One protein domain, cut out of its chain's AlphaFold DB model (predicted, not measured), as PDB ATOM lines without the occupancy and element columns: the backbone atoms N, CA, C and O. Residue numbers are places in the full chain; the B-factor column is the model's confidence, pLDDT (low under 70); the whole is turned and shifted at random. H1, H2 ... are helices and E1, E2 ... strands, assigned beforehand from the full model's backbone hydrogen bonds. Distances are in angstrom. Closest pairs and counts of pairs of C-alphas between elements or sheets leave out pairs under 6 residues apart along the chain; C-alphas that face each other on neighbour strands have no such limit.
ATOM      1  N   THR A  21     -57.020 -20.756   5.084       64.06
ATOM      2  CA  THR A  21     -57.797 -20.869   3.844       64.06
ATOM      3  C   THR A  21     -57.158 -21.893   2.907       64.06
ATOM      4  O   THR A  21     -56.006 -22.285   3.109       64.06
ATOM      5  N   GLU A  22     -57.891 -22.326   1.879       64.81
ATOM      6  CA  GLU A  22     -57.362 -23.217   0.835       64.81
ATOM      7  C   GLU A  22     -56.091 -22.636   0.188       64.81
ATOM      8  O   GLU A  22     -55.102 -23.350   0.049       64.81
ATOM      9  N   ASP A  23     -56.053 -21.326  -0.081       66.19
ATOM     10  CA  ASP A  23     -54.860 -20.633  -0.589       66.19
ATOM     11  C   ASP A  23     -53.656 -20.759   0.357       66.19
ATOM     12  O   ASP A  23     -52.555 -21.114  -0.066       66.19
ATOM     13  N   SER A  24     -53.862 -20.547   1.661       70.81
ATOM     14  CA  SER A  24     -52.788 -20.666   2.659       70.81
ATOM     15  C   SER A  24     -52.257 -22.096   2.785       70.81
ATOM     16  O   SER A  24     -51.093 -22.301   3.135       70.81
ATOM     17  N   PHE A  25     -53.103 -23.090   2.515       72.44
ATOM     18  CA  PHE A  25     -52.700 -24.490   2.469       72.44
ATOM     19  C   PHE A  25     -51.859 -24.793   1.223       72.44
ATOM     20  O   PHE A  25     -50.807 -25.423   1.338       72.44
ATOM     21  N   VAL A  26     -52.263 -24.288   0.056       74.06
ATOM     22  CA  VAL A  26     -51.516 -24.448  -1.202       74.06
ATOM     23  C   VAL A  26     -50.140 -23.785  -1.121       74.06
ATOM     24  O   VAL A  26     -49.138 -24.438  -1.414       74.06
ATOM     25  N   GLU A  27     -50.053 -22.535  -0.656       78.38
ATOM     26  CA  GLU A  27     -48.769 -21.838  -0.465       78.38
ATOM     27  C   GLU A  27     -47.834 -22.611   0.468       78.38
ATOM     28  O   GLU A  27     -46.628 -22.725   0.229       78.38
ATOM     29  N   TYR A  28     -48.402 -23.193   1.519       78.75
ATOM     30  CA  TYR A  28     -47.651 -23.995   2.460       78.75
ATOM     31  C   TYR A  28     -47.106 -25.293   1.835       78.75
ATOM     32  O   TYR A  28     -45.923 -25.610   1.999       78.75
ATOM     33  N   LEU A  29     -47.939 -26.038   1.100       78.06
ATOM     34  CA  LEU A  29     -47.509 -27.247   0.390       78.06
ATOM     35  C   LEU A  29     -46.401 -26.930  -0.618       78.06
ATOM     36  O   LEU A  29     -45.413 -27.659  -0.703       78.06
ATOM     37  N   LEU A  30     -46.526 -25.811  -1.332       80.44
ATOM     38  CA  LEU A  30     -45.513 -25.333  -2.268       80.44
ATOM     39  C   LEU A  30     -44.186 -25.042  -1.578       80.44
ATOM     40  O   LEU A  30     -43.135 -25.456  -2.073       80.44
ATOM     41  N   GLU A  31     -44.207 -24.349  -0.441       82.12
ATOM     42  CA  GLU A  31     -42.995 -24.076   0.328       82.12
ATOM     43  C   GLU A  31     -42.352 -25.380   0.818       82.12
ATOM     44  O   GLU A  31     -41.134 -25.552   0.702       82.12
ATOM     45  N   LEU A  32     -43.151 -26.326   1.316       79.81
ATOM     46  CA  LEU A  32     -42.667 -27.629   1.773       79.81
ATOM     47  C   LEU A  32     -41.972 -28.394   0.638       79.81
ATOM     48  O   LEU A  32     -40.840 -28.854   0.814       79.81
ATOM     49  N   ILE A  33     -42.628 -28.493  -0.519       82.00
ATOM     50  CA  ILE A  33     -42.135 -29.225  -1.689       82.00
ATOM     51  C   ILE A  33     -40.865 -28.569  -2.235       82.00
ATOM     52  O   ILE A  33     -39.848 -29.244  -2.375       82.00
ATOM     53  N   ASN A  34     -40.873 -27.250  -2.460       80.56
ATOM     54  CA  ASN A  34     -39.709 -26.532  -2.992       80.56
ATOM     55  C   ASN A  34     -38.482 -26.609  -2.064       80.56
ATOM     56  O   ASN A  34     -37.352 -26.532  -2.540       80.56
ATOM     57  N   ASN A  35     -38.677 -26.758  -0.748       79.56
ATOM     58  CA  ASN A  35     -37.571 -26.917   0.202       79.56
ATOM     59  C   ASN A  35     -37.110 -28.371   0.391       79.56
ATOM     60  O   ASN A  35     -35.990 -28.587   0.859       79.56
ATOM     61  N   SER A  36     -37.961 -29.352   0.088       74.38
ATOM     62  CA  SER A  36     -37.705 -30.766   0.409       74.38
ATOM     63  C   SER A  36     -37.382 -31.624  -0.811       74.38
ATOM     64  O   SER A  36     -36.812 -32.697  -0.641       74.38
ATOM     65  N   ALA A  37     -37.706 -31.163  -2.020       76.88
ATOM     66  CA  ALA A  37     -37.566 -31.927  -3.251       76.88
ATOM     67  C   ALA A  37     -36.773 -31.161  -4.315       76.88
ATOM     68  O   ALA A  37     -36.896 -29.945  -4.457       76.88
ATOM     69  N   SER A  38     -35.962 -31.885  -5.087       79.25
ATOM     70  CA  SER A  38     -35.262 -31.346  -6.265       79.25
ATOM     71  C   SER A  38     -35.807 -31.917  -7.574       79.25
ATOM     72  O   SER A  38     -35.553 -31.371  -8.648       79.25
ATOM     73  N   THR A  39     -36.564 -33.011  -7.497       82.88
ATOM     74  CA  THR A  39     -37.177 -33.698  -8.635       82.88
ATOM     75  C   THR A  39     -38.687 -33.839  -8.448       82.88
ATOM     76  O   THR A  39     -39.206 -33.716  -7.343       82.88
ATOM     77  N   GLN A  40     -39.413 -34.086  -9.542       83.19
ATOM     78  CA  GLN A  40     -40.867 -34.277  -9.495       83.19
ATOM     79  C   GLN A  40     -41.286 -35.526  -8.713       83.19
ATOM     80  O   GLN A  40     -42.322 -35.499  -8.059       83.19
ATOM     81  N   GLU A  41     -40.474 -36.582  -8.748       85.50
ATOM     82  CA  GLU A  41     -40.724 -37.810  -7.990       85.50
ATOM     83  C   GLU A  41     -40.614 -37.548  -6.480       85.50
ATOM     84  O   GLU A  41     -41.563 -37.808  -5.748       85.50
ATOM     85  N   GLU A  42     -39.532 -36.899  -6.033       81.50
ATOM     86  CA  GLU A  42     -39.374 -36.490  -4.628       81.50
ATOM     87  C   GLU A  42     -40.480 -35.525  -4.181       81.50
ATOM     88  O   GLU A  42     -40.973 -35.611  -3.060       81.50
ATOM     89  N   ALA A  43     -40.888 -34.601  -5.056       83.62
ATOM     90  CA  ALA A  43     -41.970 -33.665  -4.772       83.62
ATOM     91  C   ALA A  43     -43.304 -34.389  -4.562       83.62
ATOM     92  O   ALA A  43     -44.062 -34.023  -3.664       83.62
ATOM     93  N   GLN A  44     -43.574 -35.422  -5.366       83.62
ATOM     94  CA  GLN A  44     -44.739 -36.281  -5.190       83.62
ATOM     95  C   GLN A  44     -44.664 -37.079  -3.894       83.62
ATOM     96  O   GLN A  44     -45.655 -37.094  -3.178       83.62
ATOM     97  N   GLU A  45     -43.526 -37.691  -3.559       83.81
ATOM     98  CA  GLU A  45     -43.388 -38.446  -2.305       83.81
ATOM     99  C   GLU A  45     -43.585 -37.553  -1.073       83.81
ATOM    100  O   GLU A  45     -44.380 -37.885  -0.197       83.81
ATOM    101  N   VAL A  46     -42.952 -36.374  -1.044       81.75
ATOM    102  CA  VAL A  46     -43.111 -35.397   0.049       81.75
ATOM    103  C   VAL A  46     -44.561 -34.936   0.177       81.75
ATOM    104  O   VAL A  46     -45.072 -34.814   1.292       81.75
ATOM    105  N   LEU A  47     -45.226 -34.668  -0.951       83.06
ATOM    106  CA  LEU A  47     -46.642 -34.321  -0.952       83.06
ATOM    107  C   LEU A  47     -47.480 -35.480  -0.397       83.06
ATOM    108  O   LEU A  47     -48.336 -35.251   0.451       83.06
ATOM    109  N   TRP A  48     -47.218 -36.714  -0.829       83.12
ATOM    110  CA  TRP A  48     -47.996 -37.888  -0.437       83.12
ATOM    111  C   TRP A  48     -47.886 -38.185   1.058       83.12
ATOM    112  O   TRP A  48     -48.914 -38.304   1.723       83.12
ATOM    113  N   ASP A  49     -46.659 -38.214   1.593       80.19
ATOM    114  CA  ASP A  49     -46.385 -38.386   3.027       80.19
ATOM    115  C   ASP A  49     -47.107 -37.319   3.859       80.19
ATOM    116  O   ASP A  49     -47.644 -37.580   4.941       80.19
ATOM    117  N   TYR A  50     -47.133 -36.086   3.349       76.56
ATOM    118  CA  TYR A  50     -47.755 -34.973   4.044       76.56
ATOM    119  C   TYR A  50     -49.291 -35.025   4.003       76.56
ATOM    120  O   TYR A  50     -49.937 -34.773   5.023       76.56
ATOM    121  N   LEU A  51     -49.891 -35.385   2.865       78.44
ATOM    122  CA  LEU A  51     -51.343 -35.560   2.748       78.44
ATOM    123  C   LEU A  51     -51.832 -36.756   3.571       78.44
ATOM    124  O   LEU A  51     -52.844 -36.634   4.264       78.44
ATOM    125  N   GLU A  52     -51.076 -37.860   3.590       78.81
ATOM    126  CA  GLU A  52     -51.353 -39.009   4.459       78.81
ATOM    127  C   GLU A  52     -51.343 -38.591   5.937       78.81
ATOM    128  O   GLU A  52     -52.284 -38.888   6.676       78.81
ATOM    129  N   TYR A  53     -50.335 -37.820   6.362       73.56
ATOM    130  CA  TYR A  53     -50.260 -37.289   7.725       73.56
ATOM    131  C   TYR A  53     -51.484 -36.440   8.105       73.56
ATOM    132  O   TYR A  53     -51.965 -36.503   9.241       73.56
ATOM    133  N   LEU A  54     -52.001 -35.653   7.160       71.06
ATOM    134  CA  LEU A  54     -53.189 -34.825   7.358       71.06
ATOM    135  C   LEU A  54     -54.513 -35.592   7.212       71.06
ATOM    136  O   LEU A  54     -55.564 -35.013   7.477       71.06
ATOM    137  N   ASN A  55     -54.484 -36.881   6.858       74.38
ATOM    138  CA  ASN A  55     -55.662 -37.664   6.456       74.38
ATOM    139  C   ASN A  55     -56.458 -36.997   5.319       74.38
ATOM    140  O   ASN A  55     -57.687 -37.076   5.278       74.38
ATOM    141  N   VAL A  56     -55.754 -36.318   4.413       70.56
ATOM    142  CA  VAL A  56     -56.319 -35.740   3.193       70.56
ATOM    143  C   VAL A  56     -56.158 -36.752   2.071       70.56
ATOM    144  O   VAL A  56     -55.138 -37.434   1.977       70.56
ATOM    145  N   ASP A  57     -57.177 -36.861   1.225       76.06
ATOM    146  CA  ASP A  57     -57.125 -37.751   0.075       76.06
ATOM    147  C   ASP A  57     -56.022 -37.287  -0.898       76.06
ATOM    148  O   ASP A  57     -56.045 -36.139  -1.343       76.06
ATOM    149  N   PRO A  58     -55.030 -38.124  -1.224       69.62
ATOM    150  CA  PRO A  58     -53.899 -37.698  -2.039       69.62
ATOM    151  C   PRO A  58     -54.268 -37.422  -3.500       69.62
ATOM    152  O   PRO A  58     -53.582 -36.645  -4.154       69.62
ATOM    153  N   ASP A  59     -55.367 -37.988  -4.011       76.88
ATOM    154  CA  ASP A  59     -55.881 -37.659  -5.345       76.88
ATOM    155  C   ASP A  59     -56.557 -36.274  -5.383       76.88
ATOM    156  O   ASP A  59     -56.772 -35.722  -6.467       76.88
ATOM    157  N   SER A  60     -56.843 -35.678  -4.217       75.56
ATOM    158  CA  SER A  60     -57.376 -34.315  -4.094       75.56
ATOM    159  C   SER A  60     -56.327 -33.214  -4.256       75.56
ATOM    160  O   SER A  60     -56.674 -32.041  -4.207       75.56
ATOM    161  N   VAL A  61     -55.050 -33.549  -4.450       77.75
ATOM    162  CA  VAL A  61     -53.998 -32.549  -4.649       77.75
ATOM    163  C   VAL A  61     -53.006 -33.050  -5.686       77.75
ATOM    164  O   VAL A  61     -52.460 -34.144  -5.567       77.75
ATOM    165  N   LYS A  62     -52.720 -32.238  -6.702       81.88
ATOM    166  CA  LYS A  62     -51.733 -32.585  -7.732       81.88
ATOM    167  C   LYS A  62     -50.569 -31.620  -7.701       81.88
ATOM    168  O   LYS A  62     -50.776 -30.416  -7.684       81.88
ATOM    169  N   VAL A  63     -49.352 -32.157  -7.747       81.12
ATOM    170  CA  VAL A  63     -48.133 -31.366  -7.934       81.12
ATOM    171  C   VAL A  63     -47.615 -31.507  -9.359       81.12
ATOM    172  O   VAL A  63     -47.528 -32.609  -9.907       81.12
ATOM    173  N   PHE A  64     -47.227 -30.385  -9.951       83.31
ATOM    174  CA  PHE A  64     -46.617 -30.312 -11.272       83.31
ATOM    175  C   PHE A  64     -45.312 -29.530 -11.190       83.31
ATOM    176  O   PHE A  64     -45.170 -28.636 -10.366       83.31
ATOM    177  N   ASN A  65     -44.346 -29.855 -12.047       81.19
ATOM    178  CA  ASN A  65     -43.145 -29.042 -12.206       81.19
ATOM    179  C   ASN A  65     -43.255 -28.245 -13.509       81.19
ATOM    180  O   ASN A  65     -43.226 -28.823 -14.598       81.19
ATOM    181  N   GLN A  66     -43.382 -26.925 -13.397       79.25
ATOM    182  CA  GLN A  66     -43.336 -26.011 -14.529       79.25
ATOM    183  C   GLN A  66     -42.016 -25.240 -14.506       79.25
ATOM    184  O   GLN A  66     -41.781 -24.380 -13.662       79.25
ATOM    185  N   ASN A  67     -41.132 -25.538 -15.461       75.56
ATOM    186  CA  ASN A  67     -39.860 -24.828 -15.653       75.56
ATOM    187  C   ASN A  67     -38.957 -24.765 -14.400       75.56
ATOM    188  O   ASN A  67     -38.242 -23.783 -14.201       75.56
ATOM    189  N   GLY A  68     -38.957 -25.812 -13.569       74.50
ATOM    190  CA  GLY A  68     -38.140 -25.882 -12.355       74.50
ATOM    191  C   GLY A  68     -38.803 -25.294 -11.110       74.50
ATOM    192  O   GLY A  68     -38.173 -25.286 -10.056       74.50
ATOM    193  N   GLN A  69     -40.050 -24.833 -11.210       77.12
ATOM    194  CA  GLN A  69     -40.883 -24.480 -10.064       77.12
ATOM    195  C   GLN A  69     -41.978 -25.525  -9.891       77.12
ATOM    196  O   GLN A  69     -42.610 -25.943 -10.862       77.12
ATOM    197  N   PHE A  70     -42.183 -25.965  -8.652       80.12
ATOM    198  CA  PHE A  70     -43.317 -26.817  -8.325       80.12
ATOM    199  C   PHE A  70     -44.570 -25.966  -8.155       80.12
ATOM    200  O   PHE A  70     -44.508 -24.909  -7.532       80.12
ATOM    201  N   GLU A  71     -45.680 -26.449  -8.697       81.06
ATOM    202  CA  GLU A  71     -47.026 -25.899  -8.564       81.06
ATOM    203  C   GLU A  71     -47.957 -26.975  -8.008       81.06
ATOM    204  O   GLU A  71     -47.760 -28.161  -8.274       81.06
ATOM    205  N   VAL A  72     -48.962 -26.565  -7.236       78.31
ATOM    206  CA  VAL A  72     -49.916 -27.451  -6.571       78.31
ATOM    207  C   VAL A  72     -51.318 -27.003  -6.956       78.31
ATOM    208  O   VAL A  72     -51.647 -25.827  -6.832       78.31
ATOM    209  N   GLU A  73     -52.129 -27.942  -7.426       75.50
ATOM    210  CA  GLU A  73     -53.507 -27.717  -7.853       75.50
ATOM    211  C   GLU A  73     -54.459 -28.562  -7.000       75.50
ATOM    212  O   GLU A  73     -54.256 -29.770  -6.837       75.50
ATOM    213  N   LEU A  74     -55.491 -27.905  -6.467       70.44
ATOM    214  CA  LEU A  74     -56.658 -28.537  -5.855       70.44
ATOM    215  C   LEU A  74     -57.756 -28.657  -6.942       70.44
ATOM    216  O   LEU A  74     -57.931 -27.697  -7.697       70.44
TER     217      LEU A  74
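This is residues 21 to 74 of the 75 residues of an uncharacterized protein of Clostridiaceae bacterium BRH_c20a (UniProt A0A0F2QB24). Two helices, H1 and H2, make a V, meeting near the last part of H1 and the first part of H2, and a two-stranded hairpin packs over one side of them, E2 by H1 and E1 by H2. The printed part has 54 residues, with two named helices and two named strands in the order H1, H2, E1, E2; the sheet, E1 - E2, is antiparallel and the class is mixed, helices and strands. The whole is compact, with a radius of gyration of the C-alphas of 10.1 A, and rounded, spanning 28 by 20 by 17 A.

Find C-alpha 22 at (-57.362, -23.217, 0.835); from there H1 runs through residues 22 to 36, 21.1 A long. H2, residues 40 to 54, begins at C-alpha 40, (-40.867, -34.277, -9.495), and is 20.9 A long. Next come E1, residues 62 to 66, 12.6 A, and E2, residues 69 to 73, 13.2 A, ending at C-alpha 73, (-53.507, -27.717, -7.853).

Look at Ile 33 and Ala 43, whose C-alphas, 5.4 A apart, are the closest where H1 and H2 touch; H2 does so with residues 42 to 47 alone. The helices run opposite ways at a steep tilt of 51 degrees. In both, every O i to N i+4 pair is within hydrogen-bond range. E1 and E2 form an antiparallel hairpin at 149 degrees, with N 64 and O 71 at 2.8 A, within hydrogen-bond range. The closest C-alphas of H1 and E2 are Val 26 and Val 72, 6.4 A; those of H2 and E1 are Gln 40 and Asn 65, 6.3 A. H1 and E1 are apart.

The C-alphas farthest apart, Asn 55 and Asn 67, are 30.1 A from each other. The printed part has no cut and no long link. Mean pLDDT of the printed part is 77.7; look for values under 70 at residues 21 to 23 and residue 58 of this model.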